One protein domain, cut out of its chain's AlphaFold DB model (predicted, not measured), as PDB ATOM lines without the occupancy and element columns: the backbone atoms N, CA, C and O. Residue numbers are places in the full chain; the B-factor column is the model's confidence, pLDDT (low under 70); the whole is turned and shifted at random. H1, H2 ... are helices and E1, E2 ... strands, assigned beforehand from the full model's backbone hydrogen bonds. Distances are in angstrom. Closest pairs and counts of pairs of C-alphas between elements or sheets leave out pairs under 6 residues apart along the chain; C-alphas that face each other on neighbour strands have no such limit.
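Overview. This is residues 6 to 160 of the 287 residues of the protein "Putative fibrinogen-binding protein" of Bifidobacterium tsurumiense (UniProt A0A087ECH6). The chain is wound in stacked turns, a three-walled solenoid: E1, E4, E7 and E10 make one wall, E2, E5 and E8 the second, E3, E6 and E9 the third. At one end of the stack E13 adds to the second wall, E10 bends, and E11, E12 and H1 pack beyond it. The printed part has 155 residues, with nine strands E1 to E9, then E10, E11, E12, H1 and E13 in that order, and its class is mostly strand. Ten strands form a branched sheet of parallel and antiparallel pairs; the other sheet, in the order E3, E6, E9, is parallel. The whole is compact, with a radius of gyration of the C-alphas of 14.4 A and spans of 43 by 31 by 29 A.

Along the chain. E1 is residues 6 to 8, beginning at C-alpha 6 (6.428, 105.862, 203.704). E2 is 13 to 18, E3 26 to 30, E4 35 to 38, and E5 43 to 50, 23.4 A long. E6 is 54 to 58, E7 63 to 67, E8 71 to 79, 20.6 A, and E9 87 to 89. E10, the longest strand by residues, is 92 to 102, 21.1 A; E11 is 112 to 119, 18.8 A; E12 is 125 to 127. Helix H1 is 137 to 147, 15.5 A, and E13 is 154 to 159, ending at C-alpha 159 (6.977, 98.201, 185.040).

Arrangement. E1 and E4 are parallel, with N 8 and O 37 at 2.8 A, and E7 lies on the other side of E4, with N 65 and O 36 at 2.8 A. E7 and E10 are parallel, with N 64 and O 93 at 2.8 A. E5 has E2 on one side, N 14 and O 43 at 2.8 A, and E8 on the other, N 44 and O 71 at 2.8 A. E6 is the inner strand between E3, N 28 and O 55 at 2.8 A, and E9, N 56 and O 87 at 2.8 A. The C-alphas of Ile 46 in E5 and Ala 56 in E6 are their closest, 6.4 A apart. E10 bends by 109 degrees at residue 98; E13 is antiparallel to it, N 100 and O 158 at 2.8 A, and to E8, N 72 and O 157 at 2.8 A. E10, E11 and E12 form a meander, each strand the antiparallel neighbour of the one before, in two hairpins, with N 94 and O 117 at 2.9 A and N 118 and O 126 at 2.8 A. H1 is on the branched sheet, over E11, at a height over the sheet of 8.6 A; it runs only just along the strands, at 27 degrees to E11 on the local plane. Every O i to N i+4 pair of H1 is within hydrogen-bond range.

Size, cuts and confidence. The C-alphas of Ser 23 and Thr 136 are the two farthest apart, 43.4 A. The printed part has no cut, and no link is long. The branched sheet is twisted. The mean pLDDT of the printed part is 87.8; residues 127 to 136, of which 127 belongs to E12, and 151 to 152 are under 70.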
ATOM      1  N   VAL A   6       7.439 105.355 204.631       93.69
ATOM      2  CA  VAL A   6       6.428 105.862 203.704       93.69
ATOM      3  C   VAL A   6       6.059 104.717 202.774       93.69
ATOM      4  O   VAL A   6       6.897 104.253 202.007       93.69
ATOM      5  N   ASN A   7       4.817 104.250 202.860       95.38
ATOM      6  CA  ASN A   7       4.296 103.200 201.993       95.38
ATOM      7  C   ASN A   7       3.346 103.815 200.974       95.38
ATOM      8  O   ASN A   7       2.310 104.369 201.342       95.38
ATOM      9  N   ILE A   8       3.688 103.680 199.701       97.44
ATOM     10  CA  ILE A   8       2.784 103.919 198.590       97.44
ATOM     11  C   ILE A   8       2.258 102.541 198.224       97.44
ATOM     12  O   ILE A   8       2.992 101.698 197.714       97.44
ATOM     13  N   ASN A   9       1.018 102.272 198.621       94.38
ATOM     14  CA  ASN A   9       0.397 100.965 198.438       94.38
ATOM     15  C   ASN A   9       0.222 100.628 196.955       94.38
ATOM     16  O   ASN A   9       0.341 101.488 196.083       94.38
ATOM     17  N   GLU A  10      -0.068  99.361 196.695       89.88
ATOM     18  CA  GLU A  10      -0.334  98.871 195.351       89.88
ATOM     19  C   GLU A  10      -1.390  99.731 194.645       89.88
ATOM     20  O   GLU A  10      -2.395 100.105 195.257       89.88
ATOM     21  N   ASN A  11      -1.148 100.076 193.379       88.31
ATOM     22  CA  ASN A  11      -2.014 100.944 192.567       88.31
ATOM     23  C   ASN A  11      -2.240 102.369 193.129       88.31
ATOM     24  O   ASN A  11      -2.999 103.152 192.555       88.31
ATOM     25  N   ALA A  12      -1.602 102.741 194.245       96.06
ATOM     26  CA  ALA A  12      -1.728 104.072 194.821       96.06
ATOM     27  C   ALA A  12      -0.814 105.071 194.107       96.06
ATOM     28  O   ALA A  12       0.195 104.716 193.499       96.06
ATOM     29  N   THR A  13      -1.162 106.350 194.213       97.94
ATOM     30  CA  THR A  13      -0.374 107.446 193.650       97.94
ATOM     31  C   THR A  13       0.100 108.377 194.755       97.94
ATOM     32  O   THR A  13      -0.694 108.853 195.564       97.94
ATOM     33  N   PHE A  14       1.397 108.663 194.751       98.12
ATOM     34  CA  PHE A  14       2.022 109.747 195.491       98.12
ATOM     35  C   PHE A  14       2.684 110.698 194.495       98.12
ATOM     36  O   PHE A  14       3.477 110.265 193.659       98.12
ATOM     37  N   ALA A  15       2.376 111.987 194.610       97.50
ATOM     38  CA  ALA A  15       2.973 113.027 193.788       97.50
ATOM     39  C   ALA A  15       3.344 114.236 194.649       97.50
ATOM     40  O   ALA A  15       2.492 114.798 195.340       97.50
ATOM     41  N   LEU A  16       4.608 114.645 194.576       97.00
ATOM     42  CA  LEU A  16       5.108 115.900 195.124       97.00
ATOM     43  C   LEU A  16       5.601 116.770 193.965       97.00
ATOM     44  O   LEU A  16       6.675 116.531 193.421       97.00
ATOM     45  N   THR A  17       4.823 117.789 193.619       95.69
ATOM     46  CA  THR A  17       5.166 118.746 192.562       95.69
ATOM     47  C   THR A  17       5.396 120.112 193.192       95.69
ATOM     48  O   THR A  17       4.442 120.760 193.626       95.69
ATOM     49  N   ALA A  18       6.651 120.549 193.254       92.81
ATOM     50  CA  ALA A  18       7.006 121.886 193.718       92.81
ATOM     51  C   ALA A  18       7.157 122.826 192.514       92.81
ATOM     52  O   ALA A  18       8.078 122.687 191.717       92.81
ATOM     53  N   THR A  19       6.244 123.783 192.364       91.88
ATOM     54  CA  THR A  19       6.333 124.802 191.311       91.88
ATOM     55  C   THR A  19       6.837 126.118 191.882       91.88
ATOM     56  O   THR A  19       6.502 126.513 192.998       91.88
ATOM     57  N   ASN A  20       7.646 126.807 191.091       86.56
ATOM     58  CA  ASN A  20       8.376 128.021 191.406       86.56
ATOM     59  C   ASN A  20       9.117 127.945 192.748       86.56
ATOM     60  O   ASN A  20       8.972 128.842 193.581       86.56
ATOM     61  N   ALA A  21       9.955 126.918 192.960       89.81
ATOM     62  CA  ALA A  21      10.753 126.810 194.191       89.81
ATOM     63  C   ALA A  21      11.726 127.997 194.381       89.81
ATOM     64  O   ALA A  21      12.285 128.197 195.463       89.81
ATOM     65  N   GLY A  22      11.919 128.814 193.337       90.56
ATOM     66  CA  GLY A  22      12.758 130.004 193.366       90.56
ATOM     67  C   GLY A  22      14.191 129.633 193.727       90.56
ATOM     68  O   GLY A  22      14.725 128.648 193.223       90.56
ATOM     69  N   SER A  23      14.798 130.393 194.636       92.06
ATOM     70  CA  SER A  23      16.155 130.143 195.129       92.06
ATOM     71  C   SER A  23      16.223 129.181 196.324       92.06
ATOM     72  O   SER A  23      17.267 129.114 196.979       92.06
ATOM     73  N   TYR A  24      15.143 128.455 196.646       93.00
ATOM     74  CA  TYR A  24      15.153 127.490 197.748       93.00
ATOM     75  C   TYR A  24      16.266 126.455 197.554       93.00
ATOM     76  O   TYR A  24      16.382 125.832 196.503       93.00
ATOM     77  N   ALA A  25      17.079 126.271 198.591       92.19
ATOM     78  CA  ALA A  25      18.157 125.297 198.616       92.19
ATOM     79  C   ALA A  25      17.912 124.319 199.767       92.19
ATOM     80  O   ALA A  25      17.978 124.695 200.939       92.19
ATOM     81  N   GLY A  26      17.604 123.067 199.440       92.56
ATOM     82  CA  GLY A  26      17.229 122.076 200.439       92.56
ATOM     83  C   GLY A  26      16.549 120.849 199.852       92.56
ATOM     84  O   GLY A  26      16.613 120.585 198.654       92.56
ATOM     85  N   ASN A  27      15.897 120.082 200.723       93.12
ATOM     86  CA  ASN A  27      15.210 118.850 200.342       93.12
ATOM     87  C   ASN A  27      13.743 119.148 200.013       93.12
ATOM     88  O   ASN A  27      13.104 119.895 200.759       93.12
ATOM     89  N   LEU A  28      13.206 118.532 198.958       94.25
ATOM     90  CA  LEU A  28      11.763 118.497 198.701       94.25
ATOM     91  C   LEU A  28      11.087 117.480 199.628       94.25
ATOM     92  O   LEU A  28      10.069 117.776 200.248       94.25
ATOM     93  N   MET A  29      11.703 116.305 199.791       93.38
ATOM     94  CA  MET A  29      11.277 115.280 200.741       93.38
ATOM     95  C   MET A  29      12.466 114.769 201.560       93.38
ATOM     96  O   MET A  29      13.502 114.399 201.009       93.38
ATOM     97  N   ALA A  30      12.318 114.719 202.885       90.69
ATOM     98  CA  ALA A  30      13.330 114.188 203.796       90.69
ATOM     99  C   ALA A  30      12.757 113.044 204.643       90.69
ATOM    100  O   ALA A  30      11.825 113.228 205.420       90.69
ATOM    101  N   VAL A  31      13.357 111.868 204.497       87.25
ATOM    102  CA  VAL A  31      13.020 110.603 205.168       87.25
ATOM    103  C   VAL A  31      14.312 109.944 205.674       87.25
ATOM    104  O   VAL A  31      14.586 108.769 205.457       87.25
ATOM    105  N   SER A  32      15.158 110.745 206.320       83.69
ATOM    106  CA  SER A  32      16.490 110.342 206.781       83.69
ATOM    107  C   SER A  32      16.436 109.124 207.713       83.69
ATOM    108  O   SER A  32      15.771 109.157 208.749       83.69
ATOM    109  N   GLY A  33      17.133 108.046 207.339       82.19
ATOM    110  CA  GLY A  33      17.171 106.793 208.102       82.19
ATOM    111  C   GLY A  33      15.868 105.983 208.061       82.19
ATOM    112  O   GLY A  33      15.689 105.079 208.877       82.19
ATOM    113  N   ALA A  34      14.961 106.317 207.139       89.00
ATOM    114  CA  ALA A  34      13.674 105.665 206.929       89.00
ATOM    115  C   ALA A  34      13.615 104.948 205.570       89.00
ATOM    116  O   ALA A  34      14.536 105.026 204.753       89.00
ATOM    117  N   THR A  35      12.513 104.241 205.340       91.88
ATOM    118  CA  THR A  35      12.258 103.522 204.087       91.88
ATOM    119  C   THR A  35      11.104 104.158 203.316       91.88
ATOM    120  O   THR A  35      10.081 104.507 203.903       91.88
ATOM    121  N   VAL A  36      11.248 104.278 201.998       95.50
ATOM    122  CA  VAL A  36      10.151 104.592 201.070       95.50
ATOM    123  C   VAL A  36       9.864 103.346 200.246       95.50
ATOM    124  O   VAL A  36      10.774 102.827 199.612       95.50
ATOM    125  N   ASN A  37       8.624 102.870 200.246       96.38
ATOM    126  CA  ASN A  37       8.194 101.722 199.454       96.38
ATOM    127  C   ASN A  37       7.206 102.187 198.384       96.38
ATOM    128  O   ASN A  37       6.068 102.531 198.705       96.38
ATOM    129  N   ALA A  38       7.644 102.194 197.129       96.50
ATOM    130  CA  ALA A  38       6.777 102.252 195.962       96.50
ATOM    131  C   ALA A  38       6.423 100.806 195.585       96.50
ATOM    132  O   ALA A  38       7.172 100.143 194.868       96.50
ATOM    133  N   ASN A  39       5.325 100.303 196.160       91.12
ATOM    134  CA  ASN A  39       4.860  98.928 195.953       91.12
ATOM    135  C   ASN A  39       4.406  98.707 194.492       91.12
ATOM    136  O   ASN A  39       4.211  99.694 193.770       91.12
ATOM    137  N   PRO A  40       4.187  97.447 194.063       88.00
ATOM    138  CA  PRO A  40       3.757  97.124 192.704       88.00
ATOM    139  C   PRO A  40       2.643  98.018 192.175       88.00
ATOM    140  O   PRO A  40       1.708  98.380 192.888       88.00
ATOM    141  N   TYR A  41       2.773  98.423 190.915       87.81
ATOM    142  CA  TYR A  41       1.786  99.229 190.186       87.81
ATOM    143  C   TYR A  41       1.511 100.615 190.779       87.81
ATOM    144  O   TYR A  41       0.656 101.351 190.279       87.81
ATOM    145  N   SER A  42       2.255 101.026 191.805       96.12
ATOM    146  CA  SER A  42       2.147 102.375 192.343       96.12
ATOM    147  C   SER A  42       2.728 103.418 191.387       96.12
ATOM    148  O   SER A  42       3.550 103.129 190.511       96.12
ATOM    149  N   THR A  43       2.288 104.659 191.567       98.12
ATOM    150  CA  THR A  43       2.921 105.839 190.978       98.12
ATOM    151  C   THR A  43       3.580 106.653 192.084       98.12
ATOM    152  O   THR A  43       2.918 107.040 193.045       98.12
ATOM    153  N   PHE A  44       4.872 106.930 191.948       98.31
ATOM    154  CA  PHE A  44       5.637 107.790 192.845       98.31
ATOM    155  C   PHE A  44       6.367 108.846 192.023       98.31
ATOM    156  O   PHE A  44       7.272 108.517 191.255       98.31
ATOM    157  N   THR A  45       5.984 110.110 192.179       98.06
ATOM    158  CA  THR A  45       6.596 111.223 191.451       98.06
ATOM    159  C   THR A  45       7.073 112.314 192.406       98.06
ATOM    160  O   THR A  45       6.345 112.752 193.297       98.06
ATOM    161  N   ILE A  46       8.305 112.780 192.207       97.31
ATOM    162  CA  ILE A  46       8.806 114.034 192.775       97.31
ATOM    163  C   ILE A  46       9.326 114.883 191.626       97.31
ATOM    164  O   ILE A  46      10.255 114.466 190.931       97.31
ATOM    165  N   THR A  47       8.745 116.066 191.445       95.94
ATOM    166  CA  THR A  47       9.192 117.025 190.439       95.94
ATOM    167  C   THR A  47       9.329 118.427 191.013       95.94
ATOM    168  O   THR A  47       8.610 118.808 191.941       95.94
ATOM    169  N   SER A  48      10.263 119.205 190.466       94.56
ATOM    170  CA  SER A  48      10.387 120.622 190.806       94.56
ATOM    171  C   SER A  48      10.967 121.449 189.672       94.56
ATOM    172  O   SER A  48      11.774 120.959 188.884       94.56
ATOM    173  N   ASP A  49      10.598 122.725 189.656       93.31
ATOM    174  CA  ASP A  49      11.298 123.779 188.925       93.31
ATOM    175  C   ASP A  49      11.858 124.835 189.903       93.31
ATOM    176  O   ASP A  49      11.524 124.835 191.096       93.31
ATOM    177  N   GLY A  50      12.746 125.708 189.419       91.50
ATOM    178  CA  GLY A  50      13.391 126.734 190.241       91.50
ATOM    179  C   GLY A  50      14.809 127.088 189.792       91.50
ATOM    180  O   GLY A  50      15.196 126.861 188.643       91.50
ATOM    181  N   THR A  51      15.575 127.681 190.710       92.88
ATOM    182  CA  THR A  51      16.980 128.078 190.513       92.88
ATOM    183  C   THR A  51      17.902 127.725 191.686       92.88
ATOM    184  O   THR A  51      19.117 127.890 191.570       92.88
ATOM    185  N   GLY A  52      17.364 127.279 192.826       91.50
ATOM    186  CA  GLY A  52      18.151 126.913 194.005       91.50
ATOM    187  C   GLY A  52      18.688 125.476 193.971       91.50
ATOM    188  O   GLY A  52      18.342 124.689 193.097       91.50
ATOM    189  N   ALA A  53      19.556 125.140 194.930       91.88
ATOM    190  CA  ALA A  53      20.188 123.822 195.029       91.88
ATOM    191  C   ALA A  53      19.240 122.789 195.646       91.88
ATOM    192  O   ALA A  53      19.129 122.686 196.874       91.88
ATOM    193  N   LEU A  54      18.545 122.035 194.797       92.94
ATOM    194  CA  LEU A  54      17.481 121.137 195.230       92.94
ATOM    195  C   LEU A  54      17.970 119.705 195.406       92.94
ATOM    196  O   LEU A  54      18.726 119.157 194.612       92.94
ATOM    197  N   THR A  55      17.469 119.060 196.449       93.56
ATOM    198  CA  THR A  55      17.509 117.609 196.593       93.56
ATOM    199  C   THR A  55      16.083 117.079 196.518       93.56
ATOM    200  O   THR A  55      15.267 117.424 197.372       93.56
ATOM    201  N   ALA A  56      15.765 116.228 195.543       94.62
ATOM    202  CA  ALA A  56      14.418 115.672 195.428       94.62
ATOM    203  C   ALA A  56      14.085 114.795 196.644       94.62
ATOM    204  O   ALA A  56      13.075 115.014 197.315       94.62
ATOM    205  N   LEU A  57      14.973 113.858 196.982       93.69
ATOM    206  CA  LEU A  57      14.768 112.931 198.085       93.69
ATOM    207  C   LEU A  57      16.015 112.776 198.965       93.69
ATOM    208  O   LEU A  57      17.094 112.408 198.511       93.69
ATOM    209  N   ASN A  58      15.857 112.997 200.267       92.06
ATOM    210  CA  ASN A  58      16.895 112.742 201.259       92.06
ATOM    211  C   ASN A  58      16.536 111.526 202.115       92.06
ATOM    212  O   ASN A  58      15.744 111.643 203.051       92.06
ATOM    213  N   VAL A  59      17.125 110.366 201.799       88.62
ATOM    214  CA  VAL A  59      16.952 109.123 202.577       88.62
ATOM    215  C   VAL A  59      18.106 108.846 203.553       88.62
ATOM    216  O   VAL A  59      17.943 108.076 204.500       88.62
ATOM    217  N   ALA A  60      19.257 109.504 203.387       88.25
ATOM    218  CA  ALA A  60      20.463 109.320 204.197       88.25
ATOM    219  C   ALA A  60      20.946 107.856 204.258       88.25
ATOM    220  O   ALA A  60      21.351 107.296 203.249       88.25
ATOM    221  N   SER A  61      20.922 107.215 205.432       87.88
ATOM    222  CA  SER A  61      21.247 105.785 205.580       87.88
ATOM    223  C   SER A  61      20.082 104.845 205.235       87.88
ATOM    224  O   SER A  61      20.225 103.631 205.368       87.88
ATOM    225  N   GLY A  62      18.931 105.399 204.852       90.31
ATOM    226  CA  GLY A  62      17.720 104.679 204.482       90.31
ATOM    227  C   GLY A  62      17.720 104.149 203.046       90.31
ATOM    228  O   GLY A  62      18.738 104.157 202.345       90.31
ATOM    229  N   SER A  63      16.549 103.688 202.604       92.38
ATOM    230  CA  SER A  63      16.368 103.115 201.269       92.38
ATOM    231  C   SER A  63      15.039 103.493 200.628       92.38
ATOM    232  O   SER A  63      14.023 103.678 201.298       92.38
ATOM    233  N   VAL A  64      15.047 103.548 199.303       95.31
ATOM    234  CA  VAL A  64      13.856 103.567 198.459       95.31
ATOM    235  C   VAL A  64      13.742 102.195 197.819       95.31
ATOM    236  O   VAL A  64      14.707 101.727 197.226       95.31
ATOM    237  N   ASN A  65      12.593 101.551 197.950       95.44
ATOM    238  CA  ASN A  65      12.298 100.273 197.323       95.44
ATOM    239  C   ASN A  65      11.226 100.510 196.263       95.44
ATOM    240  O   ASN A  65      10.171 101.066 196.568       95.44
ATOM    241  N   VAL A  66      11.526 100.121 195.032       95.44
ATOM    242  CA  VAL A  66      10.692 100.318 193.851       95.44
ATOM    243  C   VAL A  66      10.466  98.952 193.230       95.44
ATOM    244  O   VAL A  66      11.404  98.363 192.702       95.44
ATOM    245  N   ASP A  67       9.239  98.448 193.304       89.81
ATOM    246  CA  ASP A  67       8.880  97.160 192.712       89.81
ATOM    247  C   ASP A  67       7.814  97.380 191.649       89.81
ATOM    248  O   ASP A  67       6.755  97.918 191.957       89.81
ATOM    249  N   GLN A  68       8.121  97.014 190.401       88.50
ATOM    250  CA  GLN A  68       7.200  97.036 189.258       88.50
ATOM    251  C   GLN A  68       6.238  98.253 189.227       88.50
ATOM    252  O   GLN A  68       5.014  98.081 189.168       88.50
ATOM    253  N   PRO A  69       6.735  99.500 189.305       93.06
ATOM    254  CA  PRO A  69       5.873 100.665 189.443       93.06
ATOM    255  C   PRO A  69       5.102 100.913 188.143       93.06
ATOM    256  O   PRO A  69       5.610 100.670 187.051       93.06
ATOM    257  N   THR A  70       3.910 101.503 188.223       93.69
ATOM    258  CA  THR A  70       3.314 102.122 187.025       93.69
ATOM    259  C   THR A  70       4.227 103.249 186.544       93.69
ATOM    260  O   THR A  70       4.545 103.337 185.359       93.69
ATOM    261  N   LEU A  71       4.709 104.065 187.486       96.56
ATOM    262  CA  LEU A  71       5.734 105.072 187.251       96.56
ATOM    263  C   LEU A  71       6.450 105.402 188.562       96.56
ATOM    264  O   LEU A  71       5.830 105.870 189.512       96.56
ATOM    265  N   PHE A  72       7.763 105.240 188.598       97.94
ATOM    266  CA  PHE A  72       8.616 105.873 189.596       97.94
ATOM    267  C   PHE A  72       9.423 106.961 188.901       97.94
ATOM    268  O   PHE A  72      10.113 106.673 187.927       97.94
ATOM    269  N   LYS A  73       9.343 108.203 189.378       97.12
ATOM    270  CA  LYS A  73      10.002 109.345 188.745       97.12
ATOM    271  C   LYS A  73      10.516 110.341 189.778       97.12
ATOM    272  O   LYS A  73       9.744 110.920 190.537       97.12
ATOM    273  N   LEU A  74      11.816 110.596 189.745       95.75
ATOM    274  CA  LEU A  74      12.438 111.775 190.341       95.75
ATOM    275  C   LEU A  74      12.906 112.657 189.186       95.75
ATOM    276  O   LEU A  74      13.652 112.176 188.339       95.75
ATOM    277  N   ASP A  75      12.455 113.905 189.113       94.00
ATOM    278  CA  ASP A  75      12.748 114.778 187.973       94.00
ATOM    279  C   ASP A  75      12.937 116.228 188.413       94.00
ATOM    280  O   ASP A  75      12.000 116.910 188.827       94.00
ATOM    281  N   LEU A  76      14.180 116.683 188.313       93.12
ATOM    282  CA  LEU A  76      14.597 118.058 188.551       93.12
ATOM    283  C   LEU A  76      15.032 118.745 187.249       93.12
ATOM    284  O   LEU A  76      15.639 119.805 187.311       93.12
ATOM    285  N   SER A  77      14.705 118.200 186.073       91.19
ATOM    286  CA  SER A  77      15.073 118.803 184.780       91.19
ATOM    287  C   SER A  77      14.449 120.185 184.544       91.19
ATOM    288  O   SER A  77      14.941 120.961 183.730       91.19
ATOM    289  N   GLY A  78      13.375 120.513 185.272       90.56
ATOM    290  CA  GLY A  78      12.792 121.855 185.308       90.56
ATOM    291  C   GLY A  78      13.553 122.850 186.195       90.56
ATOM    292  O   GLY A  78      13.279 124.049 186.131       90.56
ATOM    293  N   ASN A  79      14.488 122.394 187.034       91.62
ATOM    294  CA  ASN A  79      15.311 123.256 187.877       91.62
ATOM    295  C   ASN A  79      16.523 123.760 187.086       91.62
ATOM    296  O   ASN A  79      17.272 122.996 186.489       91.62
ATOM    297  N   THR A  80      16.731 125.072 187.085       89.88
ATOM    298  CA  THR A  80      17.747 125.751 186.259       89.88
ATOM    299  C   THR A  80      18.931 126.249 187.091       89.88
ATOM    300  O   THR A  80      19.528 127.288 186.808       89.88
ATOM    301  N   ASN A  81      19.267 125.527 188.163       85.75
ATOM    302  CA  ASN A  81      20.350 125.883 189.075       85.75
ATOM    303  C   ASN A  81      21.714 125.911 188.364       85.75
ATOM    304  O   ASN A  81      22.270 124.883 187.987       85.75
ATOM    305  N   ALA A  82      22.311 127.100 188.274       74.44
ATOM    306  CA  ALA A  82      23.591 127.326 187.600       74.44
ATOM    307  C   ALA A  82      24.795 126.612 188.248       74.44
ATOM    308  O   ALA A  82      25.863 126.534 187.642       74.44
ATOM    309  N   SER A  83      24.653 126.124 189.484       77.12
ATOM    310  CA  SER A  83      25.739 125.486 190.238       77.12
ATOM    311  C   SER A  83      25.832 123.972 190.021       77.12
ATOM    312  O   SER A  83      26.748 123.360 190.571       77.12
ATOM    313  N   ASN A  84      24.898 123.359 189.274       71.62
ATOM    314  CA  ASN A  84      24.800 121.902 189.060       71.62
ATOM    315  C   ASN A  84      24.896 121.088 190.367       71.62
ATOM    316  O   ASN A  84      25.486 120.010 190.415       71.62
ATOM    317  N   SER A  85      24.365 121.641 191.459       84.69
ATOM    318  CA  SER A  85      24.428 121.051 192.801       84.69
ATOM    319  C   SER A  85      23.166 120.272 193.171       84.69
ATOM    320  O   SER A  85      23.013 119.867 194.328       84.69
ATOM    321  N   ASP A  86      22.283 120.067 192.196       89.75
ATOM    322  CA  ASP A  86      21.040 119.337 192.371       89.75
ATOM    323  C   ASP A  86      21.295 117.850 192.589       89.75
ATOM    324  O   ASP A  86      22.296 117.285 192.146       89.75
ATOM    325  N   LYS A  87      20.392 117.203 193.322       91.69
ATOM    326  CA  LYS A  87      20.497 115.783 193.657       91.69
ATOM    327  C   LYS A  87      19.127 115.136 193.586       91.69
ATOM    328  O   LYS A  87      18.213 115.536 194.299       91.69
ATOM    329  N   LEU A  88      18.978 114.059 192.824       91.81
ATOM    330  CA  LEU A  88      17.755 113.252 192.925       91.81
ATOM    331  C   LEU A  88      17.677 112.551 194.280       91.81
ATOM    332  O   LEU A  88      16.636 112.565 194.931       91.81
ATOM    333  N   VAL A  89      18.802 111.993 194.731       91.81
ATOM    334  CA  VAL A  89      18.933 111.349 196.038       91.81
ATOM    335  C   VAL A  89      20.192 111.870 196.728       91.81
ATOM    336  O   VAL A  89      21.274 111.821 196.146       91.81
ATOM    337  N   SER A  90      20.080 112.384 197.958       90.25
ATOM    338  CA  SER A  90      21.233 112.983 198.658       90.25
ATOM    339  C   SER A  90      22.318 111.977 199.044       90.25
ATOM    340  O   SER A  90      23.496 112.324 199.014       90.25
ATOM    341  N   SER A  91      21.898 110.788 199.479       90.12
ATOM    342  CA  SER A  91      22.697 109.615 199.847       90.12
ATOM    343  C   SER A  91      21.759 108.454 200.190       90.12
ATOM    344  O   SER A  91      20.573 108.688 200.424       90.12
ATOM    345  N   GLY A  92      22.278 107.222 200.209       90.50
ATOM    346  CA  GLY A  92      21.520 106.014 200.558       90.50
ATOM    347  C   GLY A  92      21.327 105.082 199.373       90.50
ATOM    348  O   GLY A  92      22.171 105.050 198.476       90.50
ATOM    349  N   LYS A  93      20.249 104.292 199.375       92.06
ATOM    350  CA  LYS A  93      20.001 103.289 198.326       92.06
ATOM    351  C   LYS A  93      18.658 103.466 197.630       92.06
ATOM    352  O   LYS A  93      17.664 103.765 198.284       92.06
ATOM    353  N   VAL A  94      18.635 103.201 196.329       93.56
ATOM    354  CA  VAL A  94      17.417 102.933 195.556       93.56
ATOM    355  C   VAL A  94      17.514 101.498 195.055       93.56
ATOM    356  O   VAL A  94      18.410 101.176 194.278       93.56
ATOM    357  N   ASN A  95      16.624 100.646 195.543       93.06
ATOM    358  CA  ASN A  95      16.497  99.253 195.151       93.06
ATOM    359  C   ASN A  95      15.336  99.161 194.164       93.06
ATOM    360  O   ASN A  95      14.227  99.588 194.485       93.06
ATOM    361  N   VAL A  96      15.600  98.635 192.977       91.25
ATOM    362  CA  VAL A  96      14.640  98.550 191.882       91.25
ATOM    363  C   VAL A  96      14.507  97.098 191.460       91.25
ATOM    364  O   VAL A  96      15.507  96.455 191.144       91.25
ATOM    365  N   THR A  97      13.278  96.602 191.422       85.81
ATOM    366  CA  THR A  97      12.957  95.247 190.976       85.81
ATOM    367  C   THR A  97      11.877  95.270 189.906       85.81
ATOM    368  O   THR A  97      11.034  96.171 189.870       85.81
ATOM    369  N   ASN A  98      11.908  94.286 189.004       80.62
ATOM    370  CA  ASN A  98      10.860  94.052 187.998       80.62
ATOM    371  C   ASN A  98      10.502  95.285 187.147       80.62
ATOM    372  O   ASN A  98       9.335  95.543 186.838       80.62
ATOM    373  N   SER A  99      11.510  96.078 186.791       86.06
ATOM    374  CA  SER A  99      11.321  97.405 186.197       86.06
ATOM    375  C   SER A  99      12.187  97.617 184.964       86.06
ATOM    376  O   SER A  99      13.135  96.880 184.718       86.06
ATOM    377  N   LYS A 100      11.836  98.592 184.136       90.31
ATOM    378  CA  LYS A 100      12.676  99.127 183.066       90.31
ATOM    379  C   LYS A 100      13.093 100.521 183.477       90.31
ATOM    380  O   LYS A 100      12.303 101.250 184.075       90.31
ATOM    381  N   GLN A 101      14.321 100.892 183.159       92.69
ATOM    382  CA  GLN A 101      14.747 102.279 183.240       92.69
ATOM    383  C   GLN A 101      14.285 103.008 181.978       92.69
ATOM    384  O   GLN A 101      14.423 102.479 180.878       92.69
ATOM    385  N   ILE A 102      13.794 104.235 182.131       93.19
ATOM    386  CA  ILE A 102      13.656 105.167 181.008       93.19
ATOM    387  C   ILE A 102      14.904 106.045 180.996       93.19
ATOM    388  O   ILE A 102      15.186 106.744 181.977       93.19
ATOM    389  N   PHE A 103      15.683 105.968 179.922       90.81
ATOM    390  CA  PHE A 103      16.890 106.767 179.747       90.81
ATOM    391  C   PHE A 103      16.546 108.226 179.429       90.81
ATOM    392  O   PHE A 103      15.418 108.571 179.077       90.81
ATOM    393  N   SER A 104      17.535 109.112 179.546       82.81
ATOM    394  CA  SER A 104      17.353 110.553 179.320       82.81
ATOM    395  C   SER A 104      16.944 110.909 177.885       82.81
ATOM    396  O   SER A 104      16.390 111.978 177.660       82.81
ATOM    397  N   ASP A 105      17.223 110.032 176.918       86.44
ATOM    398  CA  ASP A 105      16.788 110.168 175.522       86.44
ATOM    399  C   ASP A 105      15.365 109.626 175.271       86.44
ATOM    400  O   ASP A 105      14.876 109.669 174.144       86.44
ATOM    401  N   GLY A 106      14.694 109.138 176.319       87.81
ATOM    402  CA  GLY A 106      13.350 108.569 176.267       87.81
ATOM    403  C   GLY A 106      13.298 107.095 175.870       87.81
ATOM    404  O   GLY A 106      12.206 106.533 175.818       87.81
ATOM    405  N   THR A 107      14.438 106.453 175.596       91.31
ATOM    406  CA  THR A 107      14.469 105.018 175.290       91.31
ATOM    407  C   THR A 107      14.303 104.176 176.556       91.31
ATOM    408  O   THR A 107      14.700 104.577 177.652       91.31
ATOM    409  N   GLU A 108      13.688 103.000 176.417       90.38
ATOM    410  CA  GLU A 108      13.553 102.045 177.518       90.38
ATOM    411  C   GLU A 108      14.744 101.089 177.556       90.38
ATOM    412  O   GLU A 108      15.215 100.612 176.520       90.38
ATOM    413  N   SER A 109      15.193 100.750 178.762       87.88
ATOM    414  CA  SER A 109      16.114  99.638 178.952       87.88
ATOM    415  C   SER A 109      15.429  98.299 178.675       87.88
ATOM    416  O   SER A 109      14.204  98.164 178.722       87.88
ATOM    417  N   GLU A 110      16.239  97.256 178.506       82.88
ATOM    418  CA  GLU A 110      15.745  95.904 178.746       82.88
ATOM    419  C   GLU A 110      15.270  95.757 180.212       82.88
ATOM    420  O   GLU A 110      15.701  96.509 181.096       82.88
ATOM    421  N   PRO A 111      14.390  94.783 180.474       79.25
ATOM    422  CA  PRO A 111      13.982  94.354 181.805       79.25
ATOM    423  C   PRO A 111      15.099  94.216 182.852       79.25
ATOM    424  O   PRO A 111      16.061  93.472 182.653       79.25
ATOM    425  N   ILE A 112      14.891  94.853 184.007       78.12
ATOM    426  CA  ILE A 112      15.731  94.793 185.208       78.12
ATOM    427  C   ILE A 112      15.041  93.898 186.238       78.12
ATOM    428  O   ILE A 112      13.926  94.195 186.676       78.12
ATOM    429  N   ASN A 113      15.706  92.817 186.646       74.31
ATOM    430  CA  ASN A 113      15.221  91.950 187.721       74.31
ATOM    431  C   ASN A 113      15.542  92.550 189.091       74.31
ATOM    432  O   ASN A 113      14.669  92.689 189.942       74.31
ATOM    433  N   ASN A 114      16.792  92.961 189.260       81.25
ATOM    434  CA  ASN A 114      17.289  93.630 190.447       81.25
ATOM    435  C   ASN A 114      18.281  94.709 190.017       81.25
ATOM    436  O   ASN A 114      19.036  94.512 189.066       81.25
ATOM    437  N   LEU A 115      18.253  95.847 190.698       86.00
ATOM    438  CA  LEU A 115      19.220  96.928 190.577       86.00
ATOM    439  C   LEU A 115      19.298  97.659 191.911       86.00
ATOM    440  O   LEU A 115      18.310  98.213 192.392       86.00
ATOM    441  N   VAL A 116      20.502  97.746 192.468       90.44
ATOM    442  CA  VAL A 116      20.782  98.587 193.634       90.44
ATOM    443  C   VAL A 116      21.644  99.770 193.215       90.44
ATOM    444  O   VAL A 116      22.809  99.630 192.831       90.44
ATOM    445  N   ILE A 117      21.077 100.967 193.336       91.38
ATOM    446  CA  ILE A 117      21.786 102.231 193.149       91.38
ATOM    447  C   ILE A 117      22.175 102.763 194.522       91.38
ATOM    448  O   ILE A 117      21.315 103.079 195.339       91.38
ATOM    449  N   THR A 118      23.473 102.883 194.778       90.81
ATOM    450  CA  THR A 118      24.009 103.483 196.001       90.81
ATOM    451  C   THR A 118      24.486 104.900 195.719       90.81
ATOM    452  O   THR A 118      25.377 105.117 194.896       90.81
ATOM    453  N   TYR A 119      23.923 105.859 196.441       90.56
ATOM    454  CA  TYR A 119      24.286 107.266 196.388       90.56
ATOM    455  C   TYR A 119      25.236 107.606 197.534       90.56
ATOM    456  O   TYR A 119      24.951 107.333 198.705       90.56
ATOM    457  N   ASN A 120      26.366 108.225 197.200       89.56
ATOM    458  CA  ASN A 120      27.279 108.779 198.198       89.56
ATOM    459  C   ASN A 120      26.726 110.104 198.776       89.56
ATOM    460  O   ASN A 120      25.701 110.608 198.332       89.56
ATOM    461  N   ASN A 121      27.434 110.719 199.728       86.88
ATOM    462  CA  ASN A 121      27.014 111.991 200.349       86.88
ATOM    463  C   ASN A 121      27.021 113.203 199.390       86.88
ATOM    464  O   ASN A 121      26.483 114.266 199.717       86.88
ATOM    465  N   THR A 122      27.623 113.073 198.204       87.56
ATOM    466  CA  THR A 122      27.568 114.098 197.154       87.56
ATOM    467  C   THR A 122      26.373 113.912 196.220       87.56
ATOM    468  O   THR A 122      26.172 114.760 195.362       87.56
ATOM    469  N   GLY A 123      25.543 112.879 196.412       87.88
ATOM    470  CA  GLY A 123      24.423 112.551 195.525       87.88
ATOM    471  C   GLY A 123      24.852 111.898 194.210       87.88
ATOM    472  O   GLY A 123      24.058 111.802 193.278       87.88
ATOM    473  N   THR A 124      26.100 111.441 194.116       89.69
ATOM    474  CA  THR A 124      26.606 110.724 192.945       89.69
ATOM    475  C   THR A 124      26.211 109.258 193.042       89.69
ATOM    476  O   THR A 124      26.500 108.594 194.045       89.69
ATOM    477  N   ALA A 125      25.570 108.754 191.991       88.75
ATOM    478  CA  ALA A 125      25.155 107.365 191.909       88.75
ATOM    479  C   ALA A 125      26.333 106.435 191.585       88.75
ATOM    480  O   ALA A 125      27.146 106.681 190.693       88.75
ATOM    481  N   SER A 126      26.374 105.308 192.281       85.06
ATOM    482  CA  SER A 126      27.169 104.132 191.943       85.06
ATOM    483  C   SER A 126      26.231 102.930 191.889       85.06
ATOM    484  O   SER A 126      25.311 102.830 192.695       85.06
ATOM    485  N   SER A 127      26.430 102.025 190.935       69.00
ATOM    486  CA  SER A 127      25.762 100.721 190.965       69.00
ATOM    487  C   SER A 127      26.731  99.722 191.577       69.00
ATOM    488  O   SER A 127      27.911  99.711 191.212       69.00
ATOM    489  N   SER A 128      26.269  98.892 192.511       58.66
ATOM    490  CA  SER A 128      27.050  97.719 192.900       58.66
ATOM    491  C   SER A 128      27.097  96.768 191.699       58.66
ATOM    492  O   SER A 128      26.102  96.531 191.011       58.66
ATOM    493  N   THR A 129      28.278  96.233 191.387       50.94
ATOM    494  CA  THR A 129      28.445  95.278 190.280       50.94
ATOM    495  C   THR A 129      27.666  93.983 190.500       50.94
ATOM    496  O   THR A 129      27.333  93.323 189.526       50.94
ATOM    497  N   ASN A 130      27.336  93.655 191.750       51.53
ATOM    498  CA  ASN A 130      26.779  92.357 192.124       51.53
ATOM    499  C   ASN A 130      25.244  92.312 192.162       51.53
ATOM    500  O   ASN A 130      24.709  91.214 192.213       51.53
ATOM    501  N   ASP A 131      24.558  93.459 192.120       65.31
ATOM    502  CA  ASP A 131      23.103  93.520 192.338       65.31
ATOM    503  C   ASP A 131      22.331  94.052 191.119       65.31
ATOM    504  O   ASP A 131      21.167  94.418 191.256       65.31
ATOM    505  N   LEU A 132      22.973  94.161 189.946       68.94
ATOM    506  CA  LEU A 132      22.271  94.424 188.687       68.94
ATOM    507  C   LEU A 132      22.127  93.115 187.922       68.94
ATOM    508  O   LEU A 132      23.132  92.499 187.580       68.94
ATOM    509  N   GLU A 133      20.887  92.748 187.638       66.75
ATOM    510  CA  GLU A 133      20.525  91.569 186.862       66.75
ATOM    511  C   GLU A 133      19.592  91.991 185.725       66.75
ATOM    512  O   GLU A 133      18.478  92.467 185.965       66.75
ATOM    513  N   SER A 134      20.050  91.820 184.484       67.62
ATOM    514  CA  SER A 134      19.292  92.117 183.261       67.62
ATOM    515  C   SER A 134      19.325  90.918 182.313       67.62
ATOM    516  O   SER A 134      20.177  90.048 182.434       67.62
ATOM    517  N   THR A 135      18.441  90.900 181.314       63.62
ATOM    518  CA  THR A 135      18.336  89.809 180.321       63.62
ATOM    519  C   THR A 135      19.612  89.540 179.508       63.62
ATOM    520  O   THR A 135      19.770  88.439 178.974       63.62
ATOM    521  N   THR A 136      20.507  90.529 179.370       68.88
ATOM    522  CA  THR A 136      21.773  90.428 178.624       68.88
ATOM    523  C   THR A 136      22.871  91.300 179.247       68.88
ATOM    524  O   THR A 136      22.591  92.333 179.851       68.88
ATOM    525  N   GLU A 137      24.140  90.949 179.024       75.06
ATOM    526  CA  GLU A 137      25.298  91.752 179.463       75.06
ATOM    527  C   GLU A 137      25.352  93.145 178.796       75.06
ATOM    528  O   GLU A 137      25.740  94.140 179.417       75.06
ATOM    529  N   VAL A 138      24.914  93.246 177.535       78.44
ATOM    530  CA  VAL A 138      24.804  94.527 176.811       78.44
ATOM    531  C   VAL A 138      23.788  95.442 177.495       78.44
ATOM    532  O   VAL A 138      24.057  96.629 177.683       78.44
ATOM    533  N   ALA A 139      22.653  94.886 177.920       79.25
ATOM    534  CA  ALA A 139      21.647  95.630 178.662       79.25
ATOM    535  C   ALA A 139      22.162  96.110 180.020       79.25
ATOM    536  O   ALA A 139      21.992  97.285 180.347       79.25
ATOM    537  N   GLU A 140      22.858  95.254 180.779       81.81
ATOM    538  CA  GLU A 140      23.481  95.679 182.038       81.81
ATOM    539  C   GLU A 140      24.436  96.855 181.816       81.81
ATOM    540  O   GLU A 140      24.413  97.835 182.561       81.81
ATOM    541  N   THR A 141      25.250  96.784 180.763       86.19
ATOM    542  CA  THR A 141      26.190  97.852 180.411       86.19
ATOM    543  C   THR A 141      25.463  99.163 180.102       86.19
ATOM    544  O   THR A 141      25.880 100.221 180.581       86.19
ATOM    545  N   ALA A 142      24.353  99.108 179.358       88.12
ATOM    546  CA  ALA A 142      23.533 100.276 179.034       88.12
ATOM    547  C   ALA A 142      22.845 100.888 180.270       88.12
ATOM    548  O   ALA A 142      22.820 102.107 180.428       88.12
ATOM    549  N   ILE A 143      22.333 100.062 181.184       88.44
ATOM    550  CA  ILE A 143      21.732 100.526 182.445       88.44
ATOM    551  C   ILE A 143      22.802 101.182 183.329       88.44
ATOM    552  O   ILE A 143      22.624 102.293 183.831       88.44
ATOM    553  N   ARG A 144      23.974 100.545 183.475       87.25
ATOM    554  CA  ARG A 144      25.078 101.096 184.279       87.25
ATOM    555  C   ARG A 144      25.590 102.416 183.727       87.25
ATOM    556  O   ARG A 144      25.814 103.331 184.517       87.25
ATOM    557  N   SER A 145      25.761 102.542 182.412       87.56
ATOM    558  CA  SER A 145      26.226 103.789 181.790       87.56
ATOM    559  C   SER A 145      25.226 104.937 181.958       87.56
ATOM    560  O   SER A 145      25.619 106.105 181.954       87.56
ATOM    561  N   ASN A 146      23.946 104.624 182.170       87.38
ATOM    562  CA  ASN A 146      22.919 105.608 182.487       87.38
ATOM    563  C   ASN A 146      22.868 106.010 183.963       87.38
ATOM    564  O   ASN A 146      22.313 107.058 184.269       87.38
ATOM    565  N   ILE A 147      23.488 105.251 184.867       87.69
ATOM    566  CA  ILE A 147      23.427 105.501 186.314       87.69
ATOM    567  C   ILE A 147      24.771 105.970 186.876       87.69
ATOM    568  O   ILE A 147      24.842 106.985 187.565       87.69
ATOM    569  N   VAL A 148      25.840 105.214 186.629       85.88
ATOM    570  CA  VAL A 148      27.109 105.333 187.357       85.88
ATOM    571  C   VAL A 148      27.808 106.656 187.057       85.88
ATOM    572  O   VAL A 148      27.986 107.034 185.903       85.88
ATOM    573  N   GLY A 149      28.246 107.342 188.114       75.25
ATOM    574  CA  GLY A 149      29.014 108.585 188.021       75.25
ATOM    575  C   GLY A 149      28.185 109.803 187.617       75.25
ATOM    576  O   GLY A 149      28.715 110.912 187.608       75.25
ATOM    577  N   LYS A 150      26.892 109.622 187.325       73.00
ATOM    578  CA  LYS A 150      25.994 110.714 186.965       73.00
ATOM    579  C   LYS A 150      25.337 111.303 188.209       73.00
ATOM    580  O   LYS A 150      24.860 110.591 189.095       73.00
ATOM    581  N   ILE A 151      25.292 112.628 188.232       69.88
ATOM    582  CA  ILE A 151      24.281 113.391 188.954       69.88
ATOM    583  C   ILE A 151      23.174 113.545 187.912       69.88
ATOM    584  O   ILE A 151      23.304 114.351 187.001       69.88
ATOM    585  N   GLN A 152      22.214 112.620 187.895       66.19
ATOM    586  CA  GLN A 152      21.160 112.649 186.880       66.19
ATOM    587  C   GLN A 152      20.156 113.756 187.220       66.19
ATOM    588  O   GLN A 152      19.835 113.923 188.393       66.19
ATOM    589  N   ASP A 153      19.616 114.445 186.215       78.31
ATOM    590  CA  ASP A 153      18.495 115.382 186.406       78.31
ATOM    591  C   ASP A 153      17.155 114.640 186.477       78.31
ATOM    592  O   ASP A 153      16.159 115.173 186.966       78.31
ATOM    593  N   THR A 154      17.129 113.386 186.008       89.75
ATOM    594  CA  THR A 154      15.964 112.503 186.041       89.75
ATOM    595  C   THR A 154      16.342 111.069 186.407       89.75
ATOM    596  O   THR A 154      17.402 110.566 186.050       89.75
ATOM    597  N   LEU A 155      15.467 110.385 187.136       93.25
ATOM    598  CA  LEU A 155      15.545 108.952 187.396       93.25
ATOM    599  C   LEU A 155      14.138 108.399 187.253       93.25
ATOM    600  O   LEU A 155      13.261 108.733 188.051       93.25
ATOM    601  N   THR A 156      13.937 107.577 186.228       95.81
ATOM    602  CA  THR A 156      12.610 107.093 185.865       95.81
ATOM    603  C   THR A 156      12.623 105.585 185.682       95.81
ATOM    604  O   THR A 156      13.458 105.056 184.947       95.81
ATOM    605  N   PHE A 157      11.671 104.917 186.328       95.50
ATOM    606  CA  PHE A 157      11.405 103.498 186.155       95.50
ATOM    607  C   PHE A 157       9.929 103.251 185.877       95.50
ATOM    608  O   PHE A 157       9.052 103.909 186.440       95.50
ATOM    609  N   THR A 158       9.669 102.263 185.038       94.50
ATOM    610  CA  THR A 158       8.335 101.741 184.745       94.50
ATOM    611  C   THR A 158       8.338 100.237 184.944       94.50
ATOM    612  O   THR A 158       9.389  99.596 184.991       94.50
ATOM    613  N   ARG A 159       7.155  99.648 185.068       87.31
ATOM    614  CA  ARG A 159       6.977  98.201 185.040       87.31
ATOM    615  C   ARG A 159       7.570  97.648 183.759       87.31
ATOM    616  O   ARG A 159       7.393  98.194 182.672       87.31
ATOM    617  N   ALA A 160       8.260  96.536 183.892       77.12
ATOM    618  CA  ALA A 160       8.935  95.948 182.756       77.12
ATOM    619  C   ALA A 160       8.101  94.922 181.984       77.12
ATOM    620  O   ALA A 160       8.499  94.532 180.889       77.12
TER     621      ALA A 160